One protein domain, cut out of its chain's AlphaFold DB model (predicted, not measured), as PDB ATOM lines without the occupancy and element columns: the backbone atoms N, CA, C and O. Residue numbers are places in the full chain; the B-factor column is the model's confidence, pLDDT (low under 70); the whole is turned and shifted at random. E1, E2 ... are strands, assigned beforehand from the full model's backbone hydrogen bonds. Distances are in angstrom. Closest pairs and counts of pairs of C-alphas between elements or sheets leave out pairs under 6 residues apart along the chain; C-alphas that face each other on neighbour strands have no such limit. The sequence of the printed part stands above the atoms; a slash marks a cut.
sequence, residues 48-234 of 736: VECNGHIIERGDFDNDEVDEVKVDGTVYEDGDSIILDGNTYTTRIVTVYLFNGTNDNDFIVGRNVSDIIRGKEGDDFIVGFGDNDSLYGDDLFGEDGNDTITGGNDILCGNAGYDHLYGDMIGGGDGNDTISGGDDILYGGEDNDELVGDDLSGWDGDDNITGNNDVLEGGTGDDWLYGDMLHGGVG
ATOM      1  N   VAL A  48      79.091 163.302 184.265       66.06
ATOM      2  CA  VAL A  48      80.238 163.071 185.156       66.06
ATOM      3  C   VAL A  48      80.121 164.014 186.344       66.06
ATOM      4  O   VAL A  48      79.705 165.162 186.176       66.06
ATOM      5  N   GLU A  49      80.465 163.562 187.544       64.38
ATOM      6  CA  GLU A  49      80.532 164.428 188.719       64.38
ATOM      7  C   GLU A  49      81.986 164.822 188.988       64.38
ATOM      8  O   GLU A  49      82.824 163.974 189.259       64.38
ATOM      9  N   CYS A  50      82.286 166.119 188.928       56.94
ATOM     10  CA  CYS A  50      83.612 166.653 189.213       56.94
ATOM     11  C   CYS A  50      83.526 167.773 190.250       56.94
ATOM     12  O   CYS A  50      82.814 168.754 190.041       56.94
ATOM     13  N   ASN A  51      84.234 167.639 191.376       58.94
ATOM     14  CA  ASN A  51      84.262 168.627 192.465       58.94
ATOM     15  C   ASN A  51      82.863 169.114 192.915       58.94
ATOM     16  O   ASN A  51      82.670 170.254 193.338       58.94
ATOM     17  N   GLY A  52      81.857 168.234 192.842       63.44
ATOM     18  CA  GLY A  52      80.462 168.542 193.177       63.44
ATOM     19  C   GLY A  52      79.670 169.267 192.079       63.44
ATOM     20  O   GLY A  52      78.563 169.742 192.353       63.44
ATOM     21  N   HIS A  53      80.218 169.350 190.865       72.62
ATOM     22  CA  HIS A  53      79.568 169.840 189.655       72.62
ATOM     23  C   HIS A  53      79.222 168.680 188.711       72.62
ATOM     24  O   HIS A  53      80.069 167.843 188.413       72.62
ATOM     25  N   ILE A  54      77.992 168.645 188.192       77.44
ATOM     26  CA  ILE A  54      77.575 167.646 187.193       77.44
ATOM     27  C   ILE A  54      77.881 168.181 185.795       77.44
ATOM     28  O   ILE A  54      77.271 169.163 185.363       77.44
ATOM     29  N   ILE A  55      78.782 167.519 185.078       77.25
ATOM     30  CA  ILE A  55      79.177 167.828 183.707       77.25
ATOM     31  C   ILE A  55      78.463 166.858 182.770       77.25
ATOM     32  O   ILE A  55      78.776 165.675 182.744       77.25
ATOM     33  N   GLU A  56      77.511 167.348 181.977       76.00
ATOM     34  CA  GLU A  56      76.852 166.542 180.951       76.00
ATOM     35  C   GLU A  56      77.374 166.877 179.555       76.00
ATOM     36  O   GLU A  56      77.431 168.040 179.132       76.00
ATOM     37  N   ARG A  57      77.650 165.819 178.799       69.38
ATOM     38  CA  ARG A  57      77.943 165.872 177.373       69.38
ATOM     39  C   ARG A  57      76.760 166.474 176.598       69.38
ATOM     40  O   ARG A  57      75.621 166.034 176.774       69.38
ATOM     41  N   GLY A  58      77.005 167.457 175.729       67.88
ATOM     42  CA  GLY A  58      75.993 167.939 174.780       67.88
ATOM     43  C   GLY A  58      75.995 167.198 173.444       67.88
ATOM     44  O   GLY A  58      76.527 166.094 173.315       67.88
ATOM     45  N   ASP A  59      75.331 167.786 172.448       66.88
ATOM     46  CA  ASP A  59      75.105 167.177 171.131       66.88
ATOM     47  C   ASP A  59      76.331 167.359 170.225       66.88
ATOM     48  O   ASP A  59      76.340 168.217 169.357       66.88
ATOM     49  N   PHE A  60      77.390 166.574 170.462       66.62
ATOM     50  CA  PHE A  60      78.615 166.603 169.650       66.62
ATOM     51  C   PHE A  60      78.415 165.871 168.314       66.62
ATOM     52  O   PHE A  60      78.974 164.790 168.079       66.62
ATOM     53  N   ASP A  61      77.574 166.432 167.447       62.16
ATOM     54  CA  ASP A  61      77.252 165.901 166.119       62.16
ATOM     55  C   ASP A  61      78.049 166.573 164.983       62.16
ATOM     56  O   ASP A  61      77.892 166.208 163.806       62.16
ATOM     57  N   ASN A  62      79.005 167.443 165.351       55.31
ATOM     58  CA  ASN A  62      79.887 168.177 164.443       55.31
ATOM     59  C   ASN A  62      79.138 169.281 163.655       55.31
ATOM     60  O   ASN A  62      79.508 169.588 162.508       55.31
ATOM     61  N   ASP A  63      78.071 169.846 164.230       60.62
ATOM     62  CA  ASP A  63      77.378 171.039 163.738       60.62
ATOM     63  C   ASP A  63      77.915 172.354 164.367       60.62
ATOM     64  O   ASP A  63      79.026 172.397 164.886       60.62
ATOM     65  N   GLU A  64      77.241 173.494 164.165       56.69
ATOM     66  CA  GLU A  64      77.731 174.802 164.656       56.69
ATOM     67  C   GLU A  64      77.349 175.086 166.128       56.69
ATOM     68  O   GLU A  64      77.559 176.216 166.576       56.69
ATOM     69  N   VAL A  65      76.741 174.134 166.847       63.78
ATOM     70  CA  VAL A  65      76.070 174.360 168.143       63.78
ATOM     71  C   VAL A  65      76.392 173.271 169.177       63.78
ATOM     72  O   VAL A  65      75.552 172.939 170.016       63.78
ATOM     73  N   ASP A  66      77.600 172.704 169.114       71.62
ATOM     74  CA  ASP A  66      78.074 171.797 170.158       71.62
ATOM     75  C   ASP A  66      78.042 172.535 171.517       71.62
ATOM     76  O   ASP A  66      78.624 173.611 171.675       71.62
ATOM     77  N   GLU A  67      77.370 171.947 172.506       76.62
ATOM     78  CA  GLU A  67      77.209 172.517 173.845       76.62
ATOM     79  C   GLU A  67      77.773 171.580 174.925       76.62
ATOM     80  O   GLU A  67      77.875 170.370 174.737       76.62
ATOM     81  N   VAL A  68      78.099 172.117 176.100       80.19
ATOM     82  CA  VAL A  68      78.341 171.337 177.322       80.19
ATOM     83  C   VAL A  68      77.452 171.867 178.436       80.19
ATOM     84  O   VAL A  68      77.192 173.070 178.514       80.19
ATOM     85  N   LYS A  69      76.947 170.984 179.301       83.75
ATOM     86  CA  LYS A  69      76.191 171.402 180.483       83.75
ATOM     87  C   LYS A  69      77.024 171.217 181.736       83.75
ATOM     88  O   LYS A  69      77.554 170.140 181.946       83.75
ATOM     89  N   VAL A  70      77.070 172.237 182.588       83.06
ATOM     90  CA  VAL A  70      77.627 172.140 183.944       83.06
ATOM     91  C   VAL A  70      76.571 172.587 184.948       83.06
ATOM     92  O   VAL A  70      76.025 173.688 184.834       83.06
ATOM     93  N   ASP A  71      76.202 171.706 185.878       82.94
ATOM     94  CA  ASP A  71      75.061 171.849 186.796       82.94
ATOM     95  C   ASP A  71      73.754 172.238 186.088       82.94
ATOM     96  O   ASP A  71      72.959 173.066 186.551       82.94
ATOM     97  N   GLY A  72      73.547 171.677 184.895       79.69
ATOM     98  CA  GLY A  72      72.405 171.981 184.034       79.69
ATOM     99  C   GLY A  72      72.450 173.358 183.355       79.69
ATOM    100  O   GLY A  72      71.483 173.730 182.683       79.69
ATOM    101  N   THR A  73      73.539 174.121 183.498       84.12
ATOM    102  CA  THR A  73      73.783 175.366 182.750       84.12
ATOM    103  C   THR A  73      74.533 175.058 181.461       84.12
ATOM    104  O   THR A  73      75.553 174.390 181.501       84.12
ATOM    105  N   VAL A  74      74.027 175.547 180.328       85.19
ATOM    106  CA  VAL A  74      74.595 175.323 178.989       85.19
ATOM    107  C   VAL A  74      75.717 176.318 178.700       85.19
ATOM    108  O   VAL A  74      75.521 177.520 178.900       85.19
ATOM    109  N   TYR A  75      76.830 175.814 178.177       85.31
ATOM    110  CA  TYR A  75      77.987 176.571 177.718       85.31
ATOM    111  C   TYR A  75      78.368 176.152 176.293       85.31
ATOM    112  O   TYR A  75      78.330 174.971 175.953       85.31
ATOM    113  N   GLU A  76      78.745 177.130 175.480       85.12
ATOM    114  CA  GLU A  76      79.228 176.973 174.102       85.12
ATOM    115  C   GLU A  76      80.764 177.079 174.068       85.12
ATOM    116  O   GLU A  76      81.382 177.504 175.046       85.12
ATOM    117  N   ASP A  77      81.407 176.759 172.940       85.19
ATOM    118  CA  ASP A  77      82.851 176.989 172.769       85.19
ATOM    119  C   ASP A  77      83.226 178.474 172.965       85.19
ATOM    120  O   ASP A  77      82.673 179.385 172.337       85.19
ATOM    121  N   GLY A  78      84.219 178.727 173.822       84.69
ATOM    122  CA  GLY A  78      84.723 180.061 174.138       84.69
ATOM    123  C   GLY A  78      83.958 180.821 175.226       84.69
ATOM    124  O   GLY A  78      84.307 181.978 175.493       84.69
ATOM    125  N   ASP A  79      82.955 180.210 175.856       89.06
ATOM    126  CA  ASP A  79      82.311 180.758 177.047       89.06
ATOM    127  C   ASP A  79      83.266 180.770 178.253       89.06
ATOM    128  O   ASP A  79      84.232 180.016 178.340       89.06
ATOM    129  N   SER A  80      83.014 181.672 179.205       88.69
ATOM    130  CA  SER A  80      83.752 181.712 180.471       88.69
ATOM    131  C   SER A  80      82.935 181.051 181.572       88.69
ATOM    132  O   SER A  80      81.843 181.528 181.901       88.69
ATOM    133  N   ILE A  81      83.493 180.007 182.174       87.06
ATOM    134  CA  ILE A  81      82.901 179.274 183.292       87.06
ATOM    135  C   ILE A  81      83.743 179.461 184.557       87.06
ATOM    136  O   ILE A  81      84.938 179.744 184.478       87.06
ATOM    137  N   ILE A  82      83.106 179.379 185.729       82.75
ATOM    138  CA  ILE A  82      83.797 179.384 187.020       82.75
ATOM    139  C   ILE A  82      83.568 178.035 187.683       82.75
ATOM    140  O   ILE A  82      82.421 177.723 187.996       82.75
ATOM    141  N   LEU A  83      84.652 177.307 187.924       77.44
ATOM    142  CA  LEU A  83      84.677 176.044 188.659       77.44
ATOM    143  C   LEU A  83      85.635 176.230 189.833       77.44
ATOM    144  O   LEU A  83      86.700 176.822 189.665       77.44
ATOM    145  N   ASP A  84      85.185 175.889 191.040       73.31
ATOM    146  CA  ASP A  84      85.969 175.976 192.284       73.31
ATOM    147  C   ASP A  84      86.689 177.313 192.547       73.31
ATOM    148  O   ASP A  84      87.677 177.413 193.271       73.31
ATOM    149  N   GLY A  85      86.142 178.404 192.005       75.94
ATOM    150  CA  GLY A  85      86.687 179.756 192.156       75.94
ATOM    151  C   GLY A  85      87.708 180.173 191.093       75.94
ATOM    152  O   GLY A  85      88.077 181.352 191.071       75.94
ATOM    153  N   ASN A  86      88.083 179.278 190.180       79.69
ATOM    154  CA  ASN A  86      88.917 179.555 189.011       79.69
ATOM    155  C   ASN A  86      88.051 179.859 187.783       79.69
ATOM    156  O   ASN A  86      86.908 179.425 187.696       79.69
ATOM    157  N   THR A  87      88.553 180.678 186.854       89.00
ATOM    158  CA  THR A  87      87.832 181.027 185.616       89.00
ATOM    159  C   THR A  87      88.467 180.304 184.442       89.00
ATOM    160  O   THR A  87      89.624 180.576 184.138       89.00
ATOM    161  N   TYR A  88      87.686 179.473 183.763       88.12
ATOM    162  CA  TYR A  88      88.118 178.688 182.611       88.12
ATOM    163  C   TYR A  88      87.443 179.193 181.341       88.12
ATOM    164  O   TYR A  88      86.312 179.699 181.379       88.12
ATOM    165  N   THR A  89      88.123 179.047 180.206       89.69
ATOM    166  CA  THR A  89      87.488 179.196 178.892       89.69
ATOM    167  C   THR A  89      87.067 177.826 178.385       89.69
ATOM    168  O   THR A  89      87.906 176.944 178.243       89.69
ATOM    169  N   THR A  90      85.783 177.632 178.096       88.00
ATOM    170  CA  THR A  90      85.287 176.365 177.552       88.00
ATOM    171  C   THR A  90      85.849 176.122 176.152       88.00
ATOM    172  O   THR A  90      85.938 177.038 175.324       88.00
ATOM    173  N   ARG A  91      86.251 174.879 175.892       87.69
ATOM    174  CA  ARG A  91      86.819 174.400 174.635       87.69
ATOM    175  C   ARG A  91      86.179 173.084 174.248       87.69
ATOM    176  O   ARG A  91      86.255 172.109 174.986       87.69
ATOM    177  N   ILE A  92      85.597 173.050 173.060       83.19
ATOM    178  CA  ILE A  92      84.953 171.846 172.538       83.19
ATOM    179  C   ILE A  92      85.815 171.226 171.436       83.19
ATOM    180  O   ILE A  92      86.163 171.876 170.442       83.19
ATOM    181  N   VAL A  93      86.173 169.953 171.609       80.62
ATOM    182  CA  VAL A  93      87.003 169.217 170.654       80.62
ATOM    183  C   VAL A  93      86.185 168.839 169.419       80.62
ATOM    184  O   VAL A  93      85.209 168.103 169.484       80.62
ATOM    185  N   THR A  94      86.626 169.297 168.245       77.31
ATOM    186  CA  THR A  94      86.006 168.975 166.936       77.31
ATOM    187  C   THR A  94      86.931 168.170 166.013       77.31
ATOM    188  O   THR A  94      86.568 167.789 164.895       77.31
ATOM    189  N   VAL A  95      88.164 167.904 166.451       76.94
ATOM    190  CA  VAL A  95      89.223 167.262 165.664       76.94
ATOM    191  C   VAL A  95      90.008 166.273 166.516       76.94
ATOM    192  O   VAL A  95      90.249 166.530 167.680       76.94
ATOM    193  N   TYR A  96      90.505 165.206 165.884       76.44
ATOM    194  CA  TYR A  96      91.298 164.150 166.532       76.44
ATOM    195  C   TYR A  96      92.498 164.648 167.355       76.44
ATOM    196  O   TYR A  96      92.877 164.014 168.324       76.44
ATOM    197  N   LEU A  97      93.144 165.749 166.952       87.62
ATOM    198  CA  LEU A  97      94.239 166.361 167.710       87.62
ATOM    199  C   LEU A  97      93.849 167.790 168.071       87.62
ATOM    200  O   LEU A  97      93.866 168.669 167.199       87.62
ATOM    201  N   PHE A  98      93.572 168.020 169.347       87.62
ATOM    202  CA  PHE A  98      93.206 169.316 169.888       87.62
ATOM    203  C   PHE A  98      94.307 169.856 170.799       87.62
ATOM    204  O   PHE A  98      94.973 169.124 171.522       87.62
ATOM    205  N   ASN A  99      94.545 171.162 170.715       88.88
ATOM    206  CA  ASN A  99      95.456 171.840 171.625       88.88
ATOM    207  C   ASN A  99      94.726 173.048 172.204       88.88
ATOM    208  O   ASN A  99      94.306 173.909 171.422       88.88
ATOM    209  N   GLY A 100      94.666 173.123 173.528       86.38
ATOM    210  CA  GLY A 100      94.243 174.278 174.299       86.38
ATOM    211  C   GLY A 100      95.141 175.492 174.076       86.38
ATOM    212  O   GLY A 100      95.957 175.576 173.139       86.38
ATOM    213  N   THR A 101      94.923 176.496 174.898       87.25
ATOM    214  CA  THR A 101      95.595 177.788 174.885       87.25
ATOM    215  C   THR A 101      96.721 177.799 175.913       87.25
ATOM    216  O   THR A 101      97.302 176.766 176.164       87.25
ATOM    217  N   ASN A 102      97.173 178.969 176.354       88.50
ATOM    218  CA  ASN A 102      98.144 179.058 177.451       88.50
ATOM    219  C   ASN A 102      97.473 179.661 178.706       88.50
ATOM    220  O   ASN A 102      98.159 180.151 179.602       88.50
ATOM    221  N   ASP A 103      96.143 179.750 178.681       88.81
ATOM    222  CA  ASP A 103      95.278 180.204 179.761       88.81
ATOM    223  C   ASP A 103      94.439 178.989 180.194       88.81
ATOM    224  O   ASP A 103      94.209 178.119 179.364       88.81
ATOM    225  N   ASN A 104      93.911 178.982 181.422       87.62
ATOM    226  CA  ASN A 104      93.066 177.902 181.945       87.62
ATOM    227  C   ASN A 104      91.894 177.582 180.993       87.62
ATOM    228  O   ASN A 104      90.968 178.395 180.823       87.62
ATOM    229  N   ASP A 105      91.917 176.402 180.378       88.19
ATOM    230  CA  ASP A 105      90.861 175.907 179.503       88.19
ATOM    231  C   ASP A 105      90.036 174.804 180.195       88.19
ATOM    232  O   ASP A 105      90.540 174.014 180.981       88.19
ATOM    233  N   PHE A 106      88.739 174.752 179.892       88.62
ATOM    234  CA  PHE A 106      87.858 173.629 180.226       88.62
ATOM    235  C   PHE A 106      87.572 172.879 178.926       88.62
ATOM    236  O   PHE A 106      86.774 173.353 178.112       88.62
ATOM    237  N   ILE A 107      88.281 171.781 178.680       88.56
ATOM    238  CA  ILE A 107      88.293 171.057 177.412       88.56
ATOM    239  C   ILE A 107      87.431 169.802 177.498       88.56
ATOM    240  O   ILE A 107      87.611 168.965 178.373       88.56
ATOM    241  N   VAL A 108      86.523 169.655 176.539       87.38
ATOM    242  CA  VAL A 108      85.639 168.496 176.436       87.38
ATOM    243  C   VAL A 108      85.874 167.763 175.122       87.38
ATOM    244  O   VAL A 108      85.720 168.348 174.042       87.38
ATOM    245  N   GLY A 109      86.251 166.493 175.242       83.62
ATOM    246  CA  GLY A 109      86.460 165.523 174.181       83.62
ATOM    247  C   GLY A 109      85.167 164.981 173.576       83.62
ATOM    248  O   GLY A 109      84.038 165.344 173.931       83.62
ATOM    249  N   ARG A 110      85.337 164.146 172.558       82.06
ATOM    250  CA  ARG A 110      84.268 163.488 171.814       82.06
ATOM    251  C   ARG A 110      84.214 162.034 172.256       82.06
ATOM    252  O   ARG A 110      85.167 161.477 172.742       82.06
ATOM    253  N   ASN A 111      83.110 161.366 171.945       81.00
ATOM    254  CA  ASN A 111      82.981 159.922 172.165       81.00
ATOM    255  C   ASN A 111      83.612 159.124 171.013       81.00
ATOM    256  O   ASN A 111      82.934 158.323 170.363       81.00
ATOM    257  N   VAL A 112      84.829 159.521 170.657       82.00
ATOM    258  CA  VAL A 112      85.751 158.880 169.728       82.00
ATOM    259  C   VAL A 112      87.151 159.236 170.193       82.00
ATOM    260  O   VAL A 112      87.359 160.379 170.574       82.00
ATOM    261  N   SER A 113      88.116 158.345 169.965       84.00
ATOM    262  CA  SER A 113      89.515 158.597 170.312       84.00
ATOM    263  C   SER A 113      90.000 159.997 169.926       84.00
ATOM    264  O   SER A 113      89.968 160.376 168.742       84.00
ATOM    265  N   ASP A 114      90.518 160.712 170.910       85.75
ATOM    266  CA  ASP A 114      91.015 162.071 170.854       85.75
ATOM    267  C   ASP A 114      92.441 162.165 171.421       85.75
ATOM    268  O   ASP A 114      92.915 161.363 172.219       85.75
ATOM    269  N   ILE A 115      93.184 163.167 170.956       88.38
ATOM    270  CA  ILE A 115      94.457 163.581 171.543       88.38
ATOM    271  C   ILE A 115      94.286 165.028 171.974       88.38
ATOM    272  O   ILE A 115      94.267 165.928 171.122       88.38
ATOM    273  N   ILE A 116      94.199 165.258 173.279       88.94
ATOM    274  CA  ILE A 116      93.921 166.570 173.860       88.94
ATOM    275  C   ILE A 116      95.134 167.038 174.657       88.94
ATOM    276  O   ILE A 116      95.730 166.292 175.427       88.94
ATOM    277  N   ARG A 117      95.545 168.288 174.429       89.56
ATOM    278  CA  ARG A 117      96.664 168.918 175.141       89.56
ATOM    279  C   ARG A 117      96.248 170.274 175.678       89.56
ATOM    280  O   ARG A 117      96.034 171.157 174.849       89.56
ATOM    281  N   GLY A 118      96.199 170.450 176.992       83.56
ATOM    282  CA  GLY A 118      95.901 171.724 177.655       83.56
ATOM    283  C   GLY A 118      96.926 172.816 177.321       83.56
ATOM    284  O   GLY A 118      96.598 173.785 176.638       83.56
ATOM    285  N   LYS A 119      98.211 172.501 177.556       85.88
ATOM    286  CA  LYS A 119      99.435 173.328 177.436       85.88
ATOM    287  C   LYS A 119      99.825 174.054 178.732       85.88
ATOM    288  O   LYS A 119     100.448 173.417 179.560       85.88
ATOM    289  N   GLU A 120      99.717 175.384 178.794       79.75
ATOM    290  CA  GLU A 120     100.064 176.190 179.978       79.75
ATOM    291  C   GLU A 120      98.745 176.715 180.555       79.75
ATOM    292  O   GLU A 120      97.839 176.995 179.780       79.75
ATOM    293  N   GLY A 121      98.686 176.968 181.859       80.19
ATOM    294  CA  GLY A 121      97.424 177.258 182.549       80.19
ATOM    295  C   GLY A 121      97.112 176.117 183.509       80.19
ATOM    296  O   GLY A 121      97.905 175.188 183.560       80.19
ATOM    297  N   ASP A 122      96.027 176.241 184.273       82.75
ATOM    298  CA  ASP A 122      95.426 175.101 184.974       82.75
ATOM    299  C   ASP A 122      94.255 174.626 184.098       82.75
ATOM    300  O   ASP A 122      93.226 175.310 184.016       82.75
ATOM    301  N   ASP A 123      94.451 173.539 183.361       84.62
ATOM    302  CA  ASP A 123      93.527 173.007 182.364       84.62
ATOM    303  C   ASP A 123      92.701 171.850 182.931       84.62
ATOM    304  O   ASP A 123      93.232 170.923 183.531       84.62
ATOM    305  N   PHE A 124      91.395 171.881 182.676       84.12
ATOM    306  CA  PHE A 124      90.457 170.830 183.054       84.12
ATOM    307  C   PHE A 124      90.008 170.077 181.804       84.12
ATOM    308  O   PHE A 124      89.418 170.697 180.916       84.12
ATOM    309  N   ILE A 125      90.268 168.774 181.697       86.81
ATOM    310  CA  ILE A 125      90.040 168.001 180.468       86.81
ATOM    311  C   ILE A 125      89.196 166.755 180.750       86.81
ATOM    312  O   ILE A 125      89.548 165.947 181.598       86.81
ATOM    313  N   VAL A 126      88.124 166.572 179.977       86.50
ATOM    314  CA  VAL A 126      87.287 165.358 179.981       86.50
ATOM    315  C   VAL A 126      87.350 164.705 178.604       86.50
ATOM    316  O   VAL A 126      87.042 165.383 177.620       86.50
ATOM    317  N   GLY A 127      87.739 163.433 178.524       80.75
ATOM    318  CA  GLY A 127      87.849 162.648 177.288       80.75
ATOM    319  C   GLY A 127      86.497 162.228 176.708       80.75
ATOM    320  O   GLY A 127      86.141 162.640 175.599       80.75
ATOM    321  N   PHE A 128      85.668 161.576 177.532       82.00
ATOM    322  CA  PHE A 128      84.492 160.799 177.109       82.00
ATOM    323  C   PHE A 128      84.892 159.537 176.317       82.00
ATOM    324  O   PHE A 128      86.049 159.178 176.254       82.00
ATOM    325  N   GLY A 129      83.912 158.798 175.778       77.44
ATOM    326  CA  GLY A 129      84.153 157.420 175.341       77.44
ATOM    327  C   GLY A 129      85.154 157.196 174.188       77.44
ATOM    328  O   GLY A 129      85.287 158.047 173.312       77.44
ATOM    329  N   ASP A 130      85.641 155.953 174.065       84.44
ATOM    330  CA  ASP A 130      86.751 155.476 173.206       84.44
ATOM    331  C   ASP A 130      88.141 155.934 173.712       84.44
ATOM    332  O   ASP A 130      88.263 156.812 174.536       84.44
ATOM    333  N   ASN A 131      89.215 155.325 173.197       85.69
ATOM    334  CA  ASN A 131      90.575 155.501 173.726       85.69
ATOM    335  C   ASN A 131      91.180 156.894 173.473       85.69
ATOM    336  O   ASN A 131      91.513 157.212 172.319       85.69
ATOM    337  N   ASP A 132      91.464 157.637 174.529       83.94
ATOM    338  CA  ASP A 132      91.968 159.000 174.503       83.94
ATOM    339  C   ASP A 132      93.436 159.134 174.931       83.94
ATOM    340  O   ASP A 132      94.075 158.250 175.501       83.94
ATOM    341  N   SER A 133      94.053 160.261 174.573       87.88
ATOM    342  CA  SER A 133      95.380 160.651 175.057       87.88
ATOM    343  C   SER A 133      95.349 162.083 175.567       87.88
ATOM    344  O   SER A 133      95.365 163.034 174.771       87.88
ATOM    345  N   LEU A 134      95.319 162.229 176.889       87.12
ATOM    346  CA  LEU A 134      95.107 163.491 177.585       87.12
ATOM    347  C   LEU A 134      96.421 163.984 178.206       87.12
ATOM    348  O   LEU A 134      97.153 163.228 178.839       87.12
ATOM    349  N   TYR A 135      96.733 165.264 177.995       86.75
ATOM    350  CA  TYR A 135      97.912 165.927 178.557       86.75
ATOM    351  C   TYR A 135      97.522 167.296 179.112       86.75
ATOM    352  O   TYR A 135      97.075 168.154 178.344       86.75
ATOM    353  N   GLY A 136      97.749 167.540 180.394       79.19
ATOM    354  CA  GLY A 136      97.321 168.762 181.076       79.19
ATOM    355  C   GLY A 136      97.392 168.579 182.585       79.19
ATOM    356  O   GLY A 136      98.281 167.865 183.041       79.19
ATOM    357  N   ASP A 137      96.464 169.203 183.301       76.00
ATOM    358  CA  ASP A 137      96.449 169.225 184.762       76.00
ATOM    359  C   ASP A 137      95.339 168.294 185.285       76.00
ATOM    360  O   ASP A 137      95.593 167.104 185.444       76.00
ATOM    361  N   ASP A 138      94.098 168.765 185.447       78.62
ATOM    362  CA  ASP A 138      92.977 167.926 185.905       78.62
ATOM    363  C   ASP A 138      92.387 167.126 184.725       78.62
ATOM    364  O   ASP A 138      91.764 167.709 183.828       78.62
ATOM    365  N   LEU A 139      92.576 165.799 184.697       80.81
ATOM    366  CA  LEU A 139      92.253 164.944 183.540       80.81
ATOM    367  C   LEU A 139      91.315 163.778 183.906       80.81
ATOM    368  O   LEU A 139      91.615 163.003 184.809       80.81
ATOM    369  N   PHE A 140      90.233 163.607 183.140       82.31
ATOM    370  CA  PHE A 140      89.252 162.519 183.282       82.31
ATOM    371  C   PHE A 140      89.095 161.760 181.954       82.31
ATOM    372  O   PHE A 140      88.727 162.382 180.952       82.31
ATOM    373  N   GLY A 141      89.383 160.452 181.941       76.25
ATOM    374  CA  GLY A 141      89.299 159.564 180.769       76.25
ATOM    375  C   GLY A 141      87.861 159.231 180.361       76.25
ATOM    376  O   GLY A 141      87.387 159.713 179.331       76.25
ATOM    377  N   GLU A 142      87.127 158.582 181.273       81.50
ATOM    378  CA  GLU A 142      85.769 158.022 181.114       81.50
ATOM    379  C   GLU A 142      85.778 156.591 180.542       81.50
ATOM    380  O   GLU A 142      86.448 155.735 181.095       81.50
ATOM    381  N   ASP A 143      84.966 156.275 179.524       77.25
ATOM    382  CA  ASP A 143      84.908 154.929 178.935       77.25
ATOM    383  C   ASP A 143      86.039 154.752 177.900       77.25
ATOM    384  O   ASP A 143      85.935 155.281 176.794       77.25
ATOM    385  N   GLY A 144      87.038 153.907 178.105       72.88
ATOM    386  CA  GLY A 144      88.085 153.744 177.095       72.88
ATOM    387  C   GLY A 144      89.349 153.105 177.630       72.88
ATOM    388  O   GLY A 144      89.450 152.789 178.793       72.88
ATOM    389  N   ASN A 145      90.319 152.863 176.749       80.31
ATOM    390  CA  ASN A 145      91.677 152.560 177.204       80.31
ATOM    391  C   ASN A 145      92.520 153.811 176.975       80.31
ATOM    392  O   ASN A 145      93.042 154.010 175.864       80.31
ATOM    393  N   ASP A 146      92.623 154.640 177.994       78.69
ATOM    394  CA  ASP A 146      93.126 155.994 177.915       78.69
ATOM    395  C   ASP A 146      94.601 156.075 178.307       78.69
ATOM    396  O   ASP A 146      95.184 155.224 178.974       78.69
ATOM    397  N   THR A 147      95.285 157.100 177.809       83.31
ATOM    398  CA  THR A 147      96.639 157.446 178.243       83.31
ATOM    399  C   THR A 147      96.623 158.859 178.783       83.31
ATOM    400  O   THR A 147      96.540 159.825 178.018       83.31
ATOM    401  N   ILE A 148      96.740 158.977 180.095       80.06
ATOM    402  CA  ILE A 148      96.619 160.231 180.820       80.06
ATOM    403  C   ILE A 148      97.996 160.583 181.383       80.06
ATOM    404  O   ILE A 148      98.646 159.790 182.057       80.06
ATOM    405  N   THR A 149      98.508 161.761 181.041       82.06
ATOM    406  CA  THR A 149      99.794 162.244 181.559       82.06
ATOM    407  C   THR A 149      99.617 163.644 182.120       82.06
ATOM    408  O   THR A 149      99.506 164.606 181.351       82.06
ATOM    409  N   GLY A 150      99.612 163.731 183.446       71.62
ATOM    410  CA  GLY A 150      99.501 164.961 184.217       71.62
ATOM    411  C   GLY A 150     100.805 165.389 184.882       71.62
ATOM    412  O   GLY A 150     101.824 164.695 184.815       71.62
ATOM    413  N   GLY A 151     100.773 166.586 185.465       66.38
ATOM    414  CA  GLY A 151     101.757 167.056 186.433       66.38
ATOM    415  C   GLY A 151     101.310 166.736 187.859       66.38
ATOM    416  O   GLY A 151     101.037 165.580 188.175       66.38
ATOM    417  N   ASN A 152     101.216 167.780 188.687       61.88
ATOM    418  CA  ASN A 152     100.916 167.695 190.115       61.88
ATOM    419  C   ASN A 152      99.413 167.789 190.421       61.88
ATOM    420  O   ASN A 152      98.993 168.591 191.260       61.88
ATOM    421  N   ASP A 153      98.609 167.013 189.697       67.88
ATOM    422  CA  ASP A 153      97.178 167.267 189.510       67.88
ATOM    423  C   ASP A 153      96.337 165.976 189.620       67.88
ATOM    424  O   ASP A 153      96.890 164.885 189.786       67.88
ATOM    425  N   ILE A 154      95.002 166.097 189.582       68.88
ATOM    426  CA  ILE A 154      94.068 164.968 189.748       68.88
ATOM    427  C   ILE A 154      93.854 164.254 188.410       68.88
ATOM    428  O   ILE A 154      93.383 164.864 187.447       68.88
ATOM    429  N   LEU A 155      94.129 162.950 188.372       75.44
ATOM    430  CA  LEU A 155      93.939 162.093 187.201       75.44
ATOM    431  C   LEU A 155      92.961 160.956 187.517       75.44
ATOM    432  O   LEU A 155      93.146 160.231 188.493       75.44
ATOM    433  N   CYS A 156      91.940 160.774 186.681       79.12
ATOM    434  CA  CYS A 156      90.998 159.658 186.798       79.12
ATOM    435  C   CYS A 156      90.820 158.955 185.449       79.12
ATOM    436  O   CYS A 156      90.453 159.610 184.470       79.12
ATOM    437  N   GLY A 157      91.066 157.644 185.396       70.62
ATOM    438  CA  GLY A 157      90.838 156.819 184.203       70.62
ATOM    439  C   GLY A 157      89.348 156.564 183.981       70.62
ATOM    440  O   GLY A 157      88.778 156.998 182.981       70.62
ATOM    441  N   ASN A 158      88.681 156.100 185.038       79.19
ATOM    442  CA  ASN A 158      87.340 155.524 185.041       79.19
ATOM    443  C   ASN A 158      87.326 154.147 184.361       79.19
ATOM    444  O   ASN A 158      87.973 153.253 184.869       79.19
ATOM    445  N   ALA A 159      86.513 153.904 183.334       76.25
ATOM    446  CA  ALA A 159      86.252 152.543 182.874       76.25
ATOM    447  C   ALA A 159      87.150 152.140 181.696       76.25
ATOM    448  O   ALA A 159      86.905 152.572 180.570       76.25
ATOM    449  N   GLY A 160      88.043 151.171 181.893       69.62
ATOM    450  CA  GLY A 160      88.703 150.425 180.827       69.62
ATOM    451  C   GLY A 160      90.099 149.904 181.167       69.62
ATOM    452  O   GLY A 160      90.226 149.054 182.021       69.62
ATOM    453  N   TYR A 161      91.114 150.204 180.354       76.50
ATOM    454  CA  TYR A 161      92.497 149.762 180.633       76.50
ATOM    455  C   TYR A 161      93.416 150.956 180.410       76.50
ATOM    456  O   TYR A 161      93.926 151.173 179.294       76.50
ATOM    457  N   ASP A 162      93.609 151.728 181.456       74.50
ATOM    458  CA  ASP A 162      94.158 153.062 181.418       74.50
ATOM    459  C   ASP A 162      95.638 153.077 181.801       74.50
ATOM    460  O   ASP A 162      96.169 152.223 182.505       74.50
ATOM    461  N   HIS A 163      96.371 154.036 181.240       79.12
ATOM    462  CA  HIS A 163      97.775 154.279 181.566       79.12
ATOM    463  C   HIS A 163      97.910 155.695 182.108       79.12
ATOM    464  O   HIS A 163      97.860 156.659 181.334       79.12
ATOM    465  N   LEU A 164      98.123 155.819 183.416       79.62
ATOM    466  CA  LEU A 164      98.138 157.097 184.116       79.62
ATOM    467  C   LEU A 164      99.540 157.417 184.655       79.62
ATOM    468  O   LEU A 164     100.218 156.576 185.246       79.62
ATOM    469  N   TYR A 165      99.989 158.653 184.428       78.31
ATOM    470  CA  TYR A 165     101.283 159.170 184.882       78.31
ATOM    471  C   TYR A 165     101.100 160.568 185.493       78.31
ATOM    472  O   TYR A 165     100.698 161.475 184.761       78.31
ATOM    473  N   GLY A 166     101.422 160.760 186.773       67.69
ATOM    474  CA  GLY A 166     101.211 162.019 187.516       67.69
ATOM    475  C   GLY A 166     100.972 161.778 189.011       67.69
ATOM    476  O   GLY A 166     101.151 160.661 189.464       67.69
ATOM    477  N   ASP A 167     100.566 162.796 189.764       64.19
ATOM    478  CA  ASP A 167     100.647 162.738 191.232       64.19
ATOM    479  C   ASP A 167      99.427 162.071 191.921       64.19
ATOM    480  O   ASP A 167      99.591 161.078 192.621       64.19
ATOM    481  N   MET A 168      98.191 162.572 191.749       62.94
ATOM    482  CA  MET A 168      97.003 162.045 192.458       62.94
ATOM    483  C   MET A 168      96.088 161.278 191.500       62.94
ATOM    484  O   MET A 168      95.346 161.893 190.734       62.94
ATOM    485  N   ILE A 169      96.135 159.944 191.543       68.25
ATOM    486  CA  ILE A 169      95.558 159.098 190.489       68.25
ATOM    487  C   ILE A 169      94.533 158.098 191.030       68.25
ATOM    488  O   ILE A 169      94.811 157.416 192.011       68.25
ATOM    489  N   GLY A 170      93.383 157.984 190.360       76.00
ATOM    490  CA  GLY A 170      92.488 156.824 190.447       76.00
ATOM    491  C   GLY A 170      92.364 156.131 189.088       76.00
ATOM    492  O   GLY A 170      92.043 156.811 188.111       76.00
ATOM    493  N   GLY A 171      92.628 154.825 189.019       71.00
ATOM    494  CA  GLY A 171      92.435 154.013 187.813       71.00
ATOM    495  C   GLY A 171      90.960 153.936 187.436       71.00
ATOM    496  O   GLY A 171      90.538 154.609 186.498       71.00
ATOM    497  N   GLY A 172      90.144 153.326 188.294       74.88
ATOM    498  CA  GLY A 172      88.700 153.206 188.093       74.88
ATOM    499  C   GLY A 172      88.287 151.749 187.911       74.88
ATOM    500  O   GLY A 172      88.688 150.929 188.717       74.88
ATOM    501  N   ASP A 173      87.435 151.441 186.935       74.31
ATOM    502  CA  ASP A 173      87.077 150.053 186.615       74.31
ATOM    503  C   ASP A 173      88.032 149.527 185.529       74.31
ATOM    504  O   ASP A 173      88.107 150.116 184.450       74.31
ATOM    505  N   GLY A 174      88.608 148.342 185.720       73.50
ATOM    506  CA  GLY A 174      89.407 147.632 184.722       73.50
ATOM    507  C   GLY A 174      90.914 147.688 184.993       73.50
ATOM    508  O   GLY A 174      91.363 148.344 185.910       73.50
ATOM    509  N   ASN A 175      91.709 146.908 184.246       80.25
ATOM    510  CA  ASN A 175      93.112 146.675 184.617       80.25
ATOM    511  C   ASN A 175      94.038 147.818 184.170       80.25
ATOM    512  O   ASN A 175      94.457 147.881 183.000       80.25
ATOM    513  N   ASP A 176      94.447 148.647 185.111       78.25
ATOM    514  CA  ASP A 176      95.157 149.889 184.867       78.25
ATOM    515  C   ASP A 176      96.664 149.791 185.141       78.25
ATOM    516  O   ASP A 176      97.186 148.885 185.791       78.25
ATOM    517  N   THR A 177      97.429 150.723 184.568       83.75
ATOM    518  CA  THR A 177      98.863 150.895 184.843       83.75
ATOM    519  C   THR A 177      99.120 152.317 185.312       83.75
ATOM    520  O   THR A 177      99.039 153.266 184.524       83.75
ATOM    521  N   ILE A 178      99.492 152.465 186.582       80.31
ATOM    522  CA  ILE A 178      99.587 153.753 187.266       80.31
ATOM    523  C   ILE A 178     101.014 153.983 187.775       80.31
ATOM    524  O   ILE A 178     101.591 153.154 188.476       80.31
ATOM    525  N   SER A 179     101.608 155.132 187.430       82.31
ATOM    526  CA  SER A 179     102.958 155.513 187.869       82.31
ATOM    527  C   SER A 179     102.974 156.924 188.460       82.31
ATOM    528  O   SER A 179     102.874 157.903 187.715       82.31
ATOM    529  N   GLY A 180     103.184 157.008 189.776       68.81
ATOM    530  CA  GLY A 180     102.986 158.220 190.576       68.81
ATOM    531  C   GLY A 180     104.233 159.038 190.896       68.81
ATOM    532  O   GLY A 180     104.243 160.252 190.769       68.81
ATOM    533  N   GLY A 181     105.335 158.375 191.257       68.31
ATOM    534  CA  GLY A 181     106.412 159.065 191.974       68.31
ATOM    535  C   GLY A 181     106.104 159.135 193.473       68.31
ATOM    536  O   GLY A 181     105.729 158.106 194.026       68.31
ATOM    537  N   ASP A 182     106.263 160.311 194.096       64.19
ATOM    538  CA  ASP A 182     106.223 160.505 195.559       64.19
ATOM    539  C   ASP A 182     104.796 160.823 196.083       64.19
ATOM    540  O   ASP A 182     104.614 161.722 196.914       64.19
ATOM    541  N   ASP A 183     103.768 160.153 195.553       67.94
ATOM    542  CA  ASP A 183     102.366 160.584 195.679       67.94
ATOM    543  C   ASP A 183     101.375 159.425 195.950       67.94
ATOM    544  O   ASP A 183     101.777 158.261 196.006       67.94
ATOM    545  N   ILE A 184     100.086 159.759 196.159       69.44
ATOM    546  CA  ILE A 184      99.004 158.824 196.532       69.44
ATOM    547  C   ILE A 184      98.287 158.287 195.284       69.44
ATOM    548  O   ILE A 184      97.682 159.073 194.546       69.44
ATOM    549  N   LEU A 185      98.262 156.964 195.100       76.62
ATOM    550  CA  LEU A 185      97.623 156.293 193.959       76.62
ATOM    551  C   LEU A 185      96.570 155.267 194.406       76.62
ATOM    552  O   LEU A 185      96.784 154.527 195.365       76.62
ATOM    553  N   TYR A 186      95.467 155.200 193.662       82.31
ATOM    554  CA  TYR A 186      94.382 154.233 193.830       82.31
ATOM    555  C   TYR A 186      94.188 153.436 192.535       82.31
ATOM    556  O   TYR A 186      94.036 154.054 191.479       82.31
ATOM    557  N   GLY A 187      94.197 152.104 192.621       77.00
ATOM    558  CA  GLY A 187      93.939 151.191 191.501       77.00
ATOM    559  C   GLY A 187      92.474 151.249 191.081       77.00
ATOM    560  O   GLY A 187      92.123 151.980 190.157       77.00
ATOM    561  N   GLY A 188      91.601 150.657 191.891       80.25
ATOM    562  CA  GLY A 188      90.158 150.685 191.669       80.25
ATOM    563  C   GLY A 188      89.549 149.286 191.694       80.25
ATOM    564  O   GLY A 188      89.786 148.543 192.638       80.25
ATOM    565  N   GLU A 189      88.668 148.974 190.745       79.19
ATOM    566  CA  GLU A 189      88.169 147.611 190.528       79.19
ATOM    567  C   GLU A 189      88.975 146.923 189.408       79.19
ATOM    568  O   GLU A 189      89.270 147.550 188.399       79.19
ATOM    569  N   ASP A 190      89.159 145.602 189.511       85.06
ATOM    570  CA  ASP A 190      89.982 144.741 188.645       85.06
ATOM    571  C   ASP A 190      91.507 144.856 188.892       85.06
ATOM    572  O   ASP A 190      91.979 145.633 189.697       85.06
ATOM    573  N   ASN A 191      92.292 143.973 188.261       85.94
ATOM    574  CA  ASN A 191      93.711 143.780 188.602       85.94
ATOM    575  C   ASN A 191      94.628 144.867 188.011       85.94
ATOM    576  O   ASN A 191      94.808 144.881 186.785       85.94
ATOM    577  N   ASP A 192      95.328 145.623 188.847       83.38
ATOM    578  CA  ASP A 192      96.110 146.804 188.477       83.38
ATOM    579  C   ASP A 192      97.638 146.647 188.641       83.38
ATOM    580  O   ASP A 192      98.153 145.788 189.357       83.38
ATOM    581  N   GLU A 193      98.415 147.497 187.955       87.25
ATOM    582  CA  GLU A 193      99.870 147.645 188.140       87.25
ATOM    583  C   GLU A 193     100.196 149.058 188.655       87.25
ATOM    584  O   GLU A 193     100.125 150.033 187.901       87.25
ATOM    585  N   LEU A 194     100.599 149.169 189.926       83.94
ATOM    586  CA  LEU A 194     100.868 150.439 190.606       83.94
ATOM    587  C   LEU A 194     102.355 150.592 190.960       83.94
ATOM    588  O   LEU A 194     102.971 149.704 191.556       83.94
ATOM    589  N   VAL A 195     102.939 151.750 190.637       83.25
ATOM    590  CA  VAL A 195     104.323 152.105 191.001       83.25
ATOM    591  C   VAL A 195     104.400 153.532 191.551       83.25
ATOM    592  O   VAL A 195     104.143 154.499 190.832       83.25
ATOM    593  N   GLY A 196     104.837 153.687 192.799       74.75
ATOM    594  CA  GLY A 196     104.901 154.982 193.483       74.75
ATOM    595  C   GLY A 196     105.267 154.845 194.955       74.75
ATOM    596  O   GLY A 196     106.003 153.924 195.306       74.75
ATOM    597  N   ASP A 197     104.771 155.754 195.789       70.25
ATOM    598  CA  ASP A 197     105.077 155.787 197.219       70.25
ATOM    599  C   ASP A 197     103.857 155.341 198.056       70.25
ATOM    600  O   ASP A 197     103.880 154.220 198.555       70.25
ATOM    601  N   ASP A 198     102.767 156.119 198.153       75.62
ATOM    602  CA  ASP A 198     101.550 155.723 198.899       75.62
ATOM    603  C   ASP A 198     100.518 155.078 197.944       75.62
ATOM    604  O   ASP A 198      99.891 155.770 197.141       75.62
ATOM    605  N   LEU A 199     100.319 153.755 198.007       78.62
ATOM    606  CA  LEU A 199      99.506 153.015 197.022       78.62
ATOM    607  C   LEU A 199      98.391 152.201 197.693       78.62
ATOM    608  O   LEU A 199      98.627 151.537 198.704       78.62
ATOM    609  N   SER A 200      97.196 152.197 197.096       84.12
ATOM    610  CA  SER A 200      96.105 151.282 197.459       84.12
ATOM    611  C   SER A 200      95.506 150.611 196.216       84.12
ATOM    612  O   SER A 200      95.037 151.324 195.330       84.12
ATOM    613  N   GLY A 201      95.503 149.278 196.160       81.62
ATOM    614  CA  GLY A 201      94.983 148.494 195.026       81.62
ATOM    615  C   GLY A 201      93.453 148.481 194.934       81.62
ATOM    616  O   GLY A 201      92.899 148.901 193.925       81.62
ATOM    617  N   TRP A 202      92.792 148.239 196.071       85.38
ATOM    618  CA  TRP A 202      91.335 148.088 196.232       85.38
ATOM    619  C   TRP A 202      90.812 146.710 195.825       85.38
ATOM    620  O   TRP A 202      91.029 145.800 196.601       85.38
ATOM    621  N   ASP A 203      90.025 146.540 194.763       83.69
ATOM    622  CA  ASP A 203      89.429 145.240 194.415       83.69
ATOM    623  C   ASP A 203      90.136 144.676 193.177       83.69
ATOM    624  O   ASP A 203      89.928 145.198 192.096       83.69
ATOM    625  N   GLY A 204      90.854 143.561 193.262       83.31
ATOM    626  CA  GLY A 204      91.610 143.004 192.135       83.31
ATOM    627  C   GLY A 204      92.821 142.194 192.595       83.31
ATOM    628  O   GLY A 204      93.183 142.229 193.754       83.31
ATOM    629  N   ASP A 205      93.436 141.416 191.697       89.75
ATOM    630  CA  ASP A 205      94.753 140.812 191.986       89.75
ATOM    631  C   ASP A 205      95.872 141.791 191.567       89.75
ATOM    632  O   ASP A 205      96.344 141.745 190.421       89.75
ATOM    633  N   ASP A 206      96.295 142.681 192.458       85.88
ATOM    634  CA  ASP A 206      97.113 143.848 192.124       85.88
ATOM    635  C   ASP A 206      98.624 143.595 192.221       85.88
ATOM    636  O   ASP A 206      99.120 142.762 192.979       85.88
ATOM    637  N   ASN A 207      99.414 144.335 191.438       87.06
ATOM    638  CA  ASN A 207     100.875 144.342 191.523       87.06
ATOM    639  C   ASN A 207     101.372 145.736 191.914       87.06
ATOM    640  O   ASN A 207     101.449 146.645 191.083       87.06
ATOM    641  N   ILE A 208     101.754 145.879 193.180       85.31
ATOM    642  CA  ILE A 208     102.048 147.149 193.831       85.31
ATOM    643  C   ILE A 208     103.532 147.200 194.207       85.31
ATOM    644  O   ILE A 208     104.029 146.440 195.041       85.31
ATOM    645  N   THR A 209     104.274 148.119 193.590       86.31
ATOM    646  CA  THR A 209     105.689 148.363 193.904       86.31
ATOM    647  C   THR A 209     105.871 149.753 194.508       86.31
ATOM    648  O   THR A 209     105.860 150.759 193.795       86.31
ATOM    649  N   GLY A 210     106.089 149.776 195.819       72.69
ATOM    650  CA  GLY A 210     106.397 150.944 196.632       72.69
ATOM    651  C   GLY A 210     107.886 151.119 196.912       72.69
ATOM    652  O   GLY A 210     108.659 150.157 196.884       72.69
ATOM    653  N   ASN A 211     108.304 152.352 197.207       71.06
ATOM    654  CA  ASN A 211     109.587 152.600 197.871       71.06
ATOM    655  C   ASN A 211     109.430 152.526 199.405       71.06
ATOM    656  O   ASN A 211     109.164 151.442 199.919       71.06
ATOM    657  N   ASN A 212     109.624 153.634 200.139       67.38
ATOM    658  CA  ASN A 212     109.773 153.609 201.605       67.38
ATOM    659  C   ASN A 212     108.475 153.938 202.370       67.38
ATOM    660  O   ASN A 212     108.529 154.520 203.459       67.38
ATOM    661  N   ASP A 213     107.321 153.637 201.782       71.12
ATOM    662  CA  ASP A 213     106.027 154.198 202.181       71.12
ATOM    663  C   ASP A 213     104.970 153.090 202.372       71.12
ATOM    664  O   ASP A 213     105.315 151.902 202.393       71.12
ATOM    665  N   VAL A 214     103.710 153.464 202.639       75.69
ATOM    666  CA  VAL A 214     102.647 152.526 203.042       75.69
ATOM    667  C   VAL A 214     101.891 152.012 201.821       75.69
ATOM    668  O   VAL A 214     101.314 152.802 201.076       75.69
ATOM    669  N   LEU A 215     101.838 150.689 201.655       82.12
ATOM    670  CA  LEU A 215     101.098 150.019 200.585       82.12
ATOM    671  C   LEU A 215      99.971 149.155 201.158       82.12
ATOM    672  O   LEU A 215     100.179 148.426 202.132       82.12
ATOM    673  N   GLU A 216      98.803 149.204 200.522       86.62
ATOM    674  CA  GLU A 216      97.630 148.383 200.841       86.62
ATOM    675  C   GLU A 216      97.147 147.666 199.567       86.62
ATOM    676  O   GLU A 216      96.875 148.333 198.571       86.62
ATOM    677  N   GLY A 217      97.083 146.332 199.573       84.12
ATOM    678  CA  GLY A 217      96.603 145.528 198.440       84.12
ATOM    679  C   GLY A 217      95.099 145.701 198.259       84.12
ATOM    680  O   GLY A 217      94.655 146.415 197.366       84.12
ATOM    681  N   GLY A 218      94.328 145.245 199.242       86.25
ATOM    682  CA  GLY A 218      92.884 145.438 199.281       86.25
ATOM    683  C   GLY A 218      92.155 144.104 199.307       86.25
ATOM    684  O   GLY A 218      92.180 143.432 200.332       86.25
ATOM    685  N   THR A 219      91.412 143.754 198.264       86.50
ATOM    686  CA  THR A 219      90.754 142.459 198.098       86.50
ATOM    687  C   THR A 219      91.211 141.809 196.800       86.50
ATOM    688  O   THR A 219      91.167 142.459 195.773       86.50
ATOM    689  N   GLY A 220      91.525 140.513 196.815       87.31
ATOM    690  CA  GLY A 220      92.126 139.789 195.688       87.31
ATOM    691  C   GLY A 220      93.535 139.306 196.033       87.31
ATOM    692  O   GLY A 220      94.000 139.550 197.133       87.31
ATOM    693  N   ASP A 221      94.167 138.507 195.167       90.25
ATOM    694  CA  ASP A 221      95.484 137.915 195.458       90.25
ATOM    695  C   ASP A 221      96.622 138.866 195.025       90.25
ATOM    696  O   ASP A 221      97.039 138.856 193.860       90.25
ATOM    697  N   ASP A 222      97.186 139.637 195.955       89.44
ATOM    698  CA  ASP A 222      98.061 140.767 195.628       89.44
ATOM    699  C   ASP A 222      99.570 140.443 195.652       89.44
ATOM    700  O   ASP A 222     100.061 139.517 196.307       89.44
ATOM    701  N   TRP A 223     100.368 141.227 194.919       88.50
ATOM    702  CA  TRP A 223     101.837 141.229 194.946       88.50
ATOM    703  C   TRP A 223     102.361 142.588 195.407       88.50
ATOM    704  O   TRP A 223     102.315 143.561 194.657       88.50
ATOM    705  N   LEU A 224     102.927 142.643 196.615       87.38
ATOM    706  CA  LEU A 224     103.413 143.875 197.235       87.38
ATOM    707  C   LEU A 224     104.936 143.841 197.442       87.38
ATOM    708  O   LEU A 224     105.492 142.895 198.011       87.38
ATOM    709  N   TYR A 225     105.618 144.910 197.029       85.75
ATOM    710  CA  TYR A 225     107.050 145.119 197.267       85.75
ATOM    711  C   TYR A 225     107.325 146.552 197.737       85.75
ATOM    712  O   TYR A 225     107.062 147.479 196.981       85.75
ATOM    713  N   GLY A 226     107.885 146.746 198.934       76.44
ATOM    714  CA  GLY A 226     108.131 148.067 199.548       76.44
ATOM    715  C   GLY A 226     108.298 147.966 201.067       76.44
ATOM    716  O   GLY A 226     108.415 146.861 201.570       76.44
ATOM    717  N   ASP A 227     108.316 149.068 201.812       70.88
ATOM    718  CA  ASP A 227     108.649 149.008 203.247       70.88
ATOM    719  C   ASP A 227     107.443 148.602 204.138       70.88
ATOM    720  O   ASP A 227     107.475 147.548 204.772       70.88
ATOM    721  N   MET A 228     106.352 149.383 204.204       73.25
ATOM    722  CA  MET A 228     105.204 149.082 205.085       73.25
ATOM    723  C   MET A 228     104.021 148.527 204.288       73.25
ATOM    724  O   MET A 228     103.363 149.274 203.573       73.25
ATOM    725  N   LEU A 229     103.736 147.229 204.422       79.44
ATOM    726  CA  LEU A 229     102.834 146.511 203.511       79.44
ATOM    727  C   LEU A 229     101.666 145.843 204.254       79.44
ATOM    728  O   LEU A 229     101.889 145.117 205.226       79.44
ATOM    729  N   HIS A 230     100.446 146.055 203.763       85.69
ATOM    730  CA  HIS A 230      99.224 145.356 204.170       85.69
ATOM    731  C   HIS A 230      98.616 144.648 202.949       85.69
ATOM    732  O   HIS A 230      98.236 145.332 202.004       85.69
ATOM    733  N   GLY A 231      98.537 143.315 202.956       84.44
ATOM    734  CA  GLY A 231      97.952 142.534 201.855       84.44
ATOM    735  C   GLY A 231      96.451 142.775 201.727       84.44
ATOM    736  O   GLY A 231      95.998 143.389 200.770       84.44
ATOM    737  N   GLY A 232      95.703 142.481 202.790       87.00
ATOM    738  CA  GLY A 232      94.264 142.725 202.836       87.00
ATOM    739  C   GLY A 232      93.487 141.417 202.851       87.00
ATOM    740  O   GLY A 232      93.634 140.647 203.789       87.00
ATOM    741  N   VAL A 233      92.566 141.204 201.915       88.06
ATOM    742  CA  VAL A 233      91.772 139.974 201.794       88.06
ATOM    743  C   VAL A 233      92.202 139.240 200.531       88.06
ATOM    744  O   VAL A 233      91.816 139.656 199.447       88.06
ATOM    745  N   GLY A 234      92.867 138.099 200.646       87.56
ATOM    746  CA  GLY A 234      93.477 137.436 199.501       87.56
ATOM    747  C   GLY A 234      94.582 136.477 199.896       87.56
ATOM    748  O   GLY A 234      94.861 136.294 201.067       87.56
TER     749      GLY A 234
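This is residues 48 to 234 of the 736 residues of the protein "Bifunctional hemolysin/adenylate cyclase" of archaeon HR05 (UniProt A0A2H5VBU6). The chain winds in stacked, flattened turns, a solenoid with one wall of E8, E10, E12, E14, E16, E20 and E22 and an opposite wall of E7, E9, E11, E13, E15, E19 and E21, while bent E17 and E18 each go round from wall to wall. At the end where the turns begin, the small antiparallel sheet E1 E2 E3 E4 is partly face to face with the first strands of this winding. You have 187 printed residues with 22 named strands, E1 to E22 in chain order, and no named helix: all strand. The large sheet is branched and mixed, parallel but for the hairpin of E5 and E6. The whole is compact, with a radius of gyration of the C-alphas of 17.2 A, and elongated, spanning 53 by 28 by 26 A.

Find C-alpha 48 at (80.238, 163.071, 185.156), where E1, residues 48 to 50, begins; then come E2, 53 to 57, E3, 67 to 70, E4, 73 to 76, E5, 80 to 83, and E6, 86 to 92, 18.6 A long. Next read E7, 97 to 99, E8, 105 to 108, E9, 115 to 117, E10, 124 to 126, E11, 133 to 136, E12, 138 to 144, E13, 147 to 150, E14, 154 to 160, E15, 163 to 165, and E16, 168 to 173. E17, 177 to 189, bends by 155 degrees at residue 181, and E18, 193 to 203, by 150 degrees at residue 196. E19, 207 to 210, E20, 214 to 219, E21, 223 to 225, and E22, 228 to 233, follow, ending at C-alpha 233 (91.772, 139.974, 201.794).

E1 to E4 form a meander, each strand the antiparallel neighbour of the one before; look at N 48 and O 55, 2.8 A. This sheet and the large one form a sandwich, two sheets face to face, with strands at 61 degrees; the closest C-alphas of E4 and E6 are Glu 76 and Thr 90, 7.0 A. E12 and E14 are parallel, with N 139 and O 154 at 3.0 A. E12 and E13 follow each other in the chain, and their closest C-alphas are those of Leu 139 and Ile 148, 7.0 A apart. E15 and E16 lie on one side of E17, with N 164 and O 177 at 2.9 A and N 171 and O 186 at 2.9 A, and E18 on the other.

The farthest C-alphas, Glu 64 and Asp 227, are 55.8 A apart. The printed part has no cut and no long link. Its mean pLDDT is 79.3; 29 residues are under 70, among them 57 to 65 and 180 to 184.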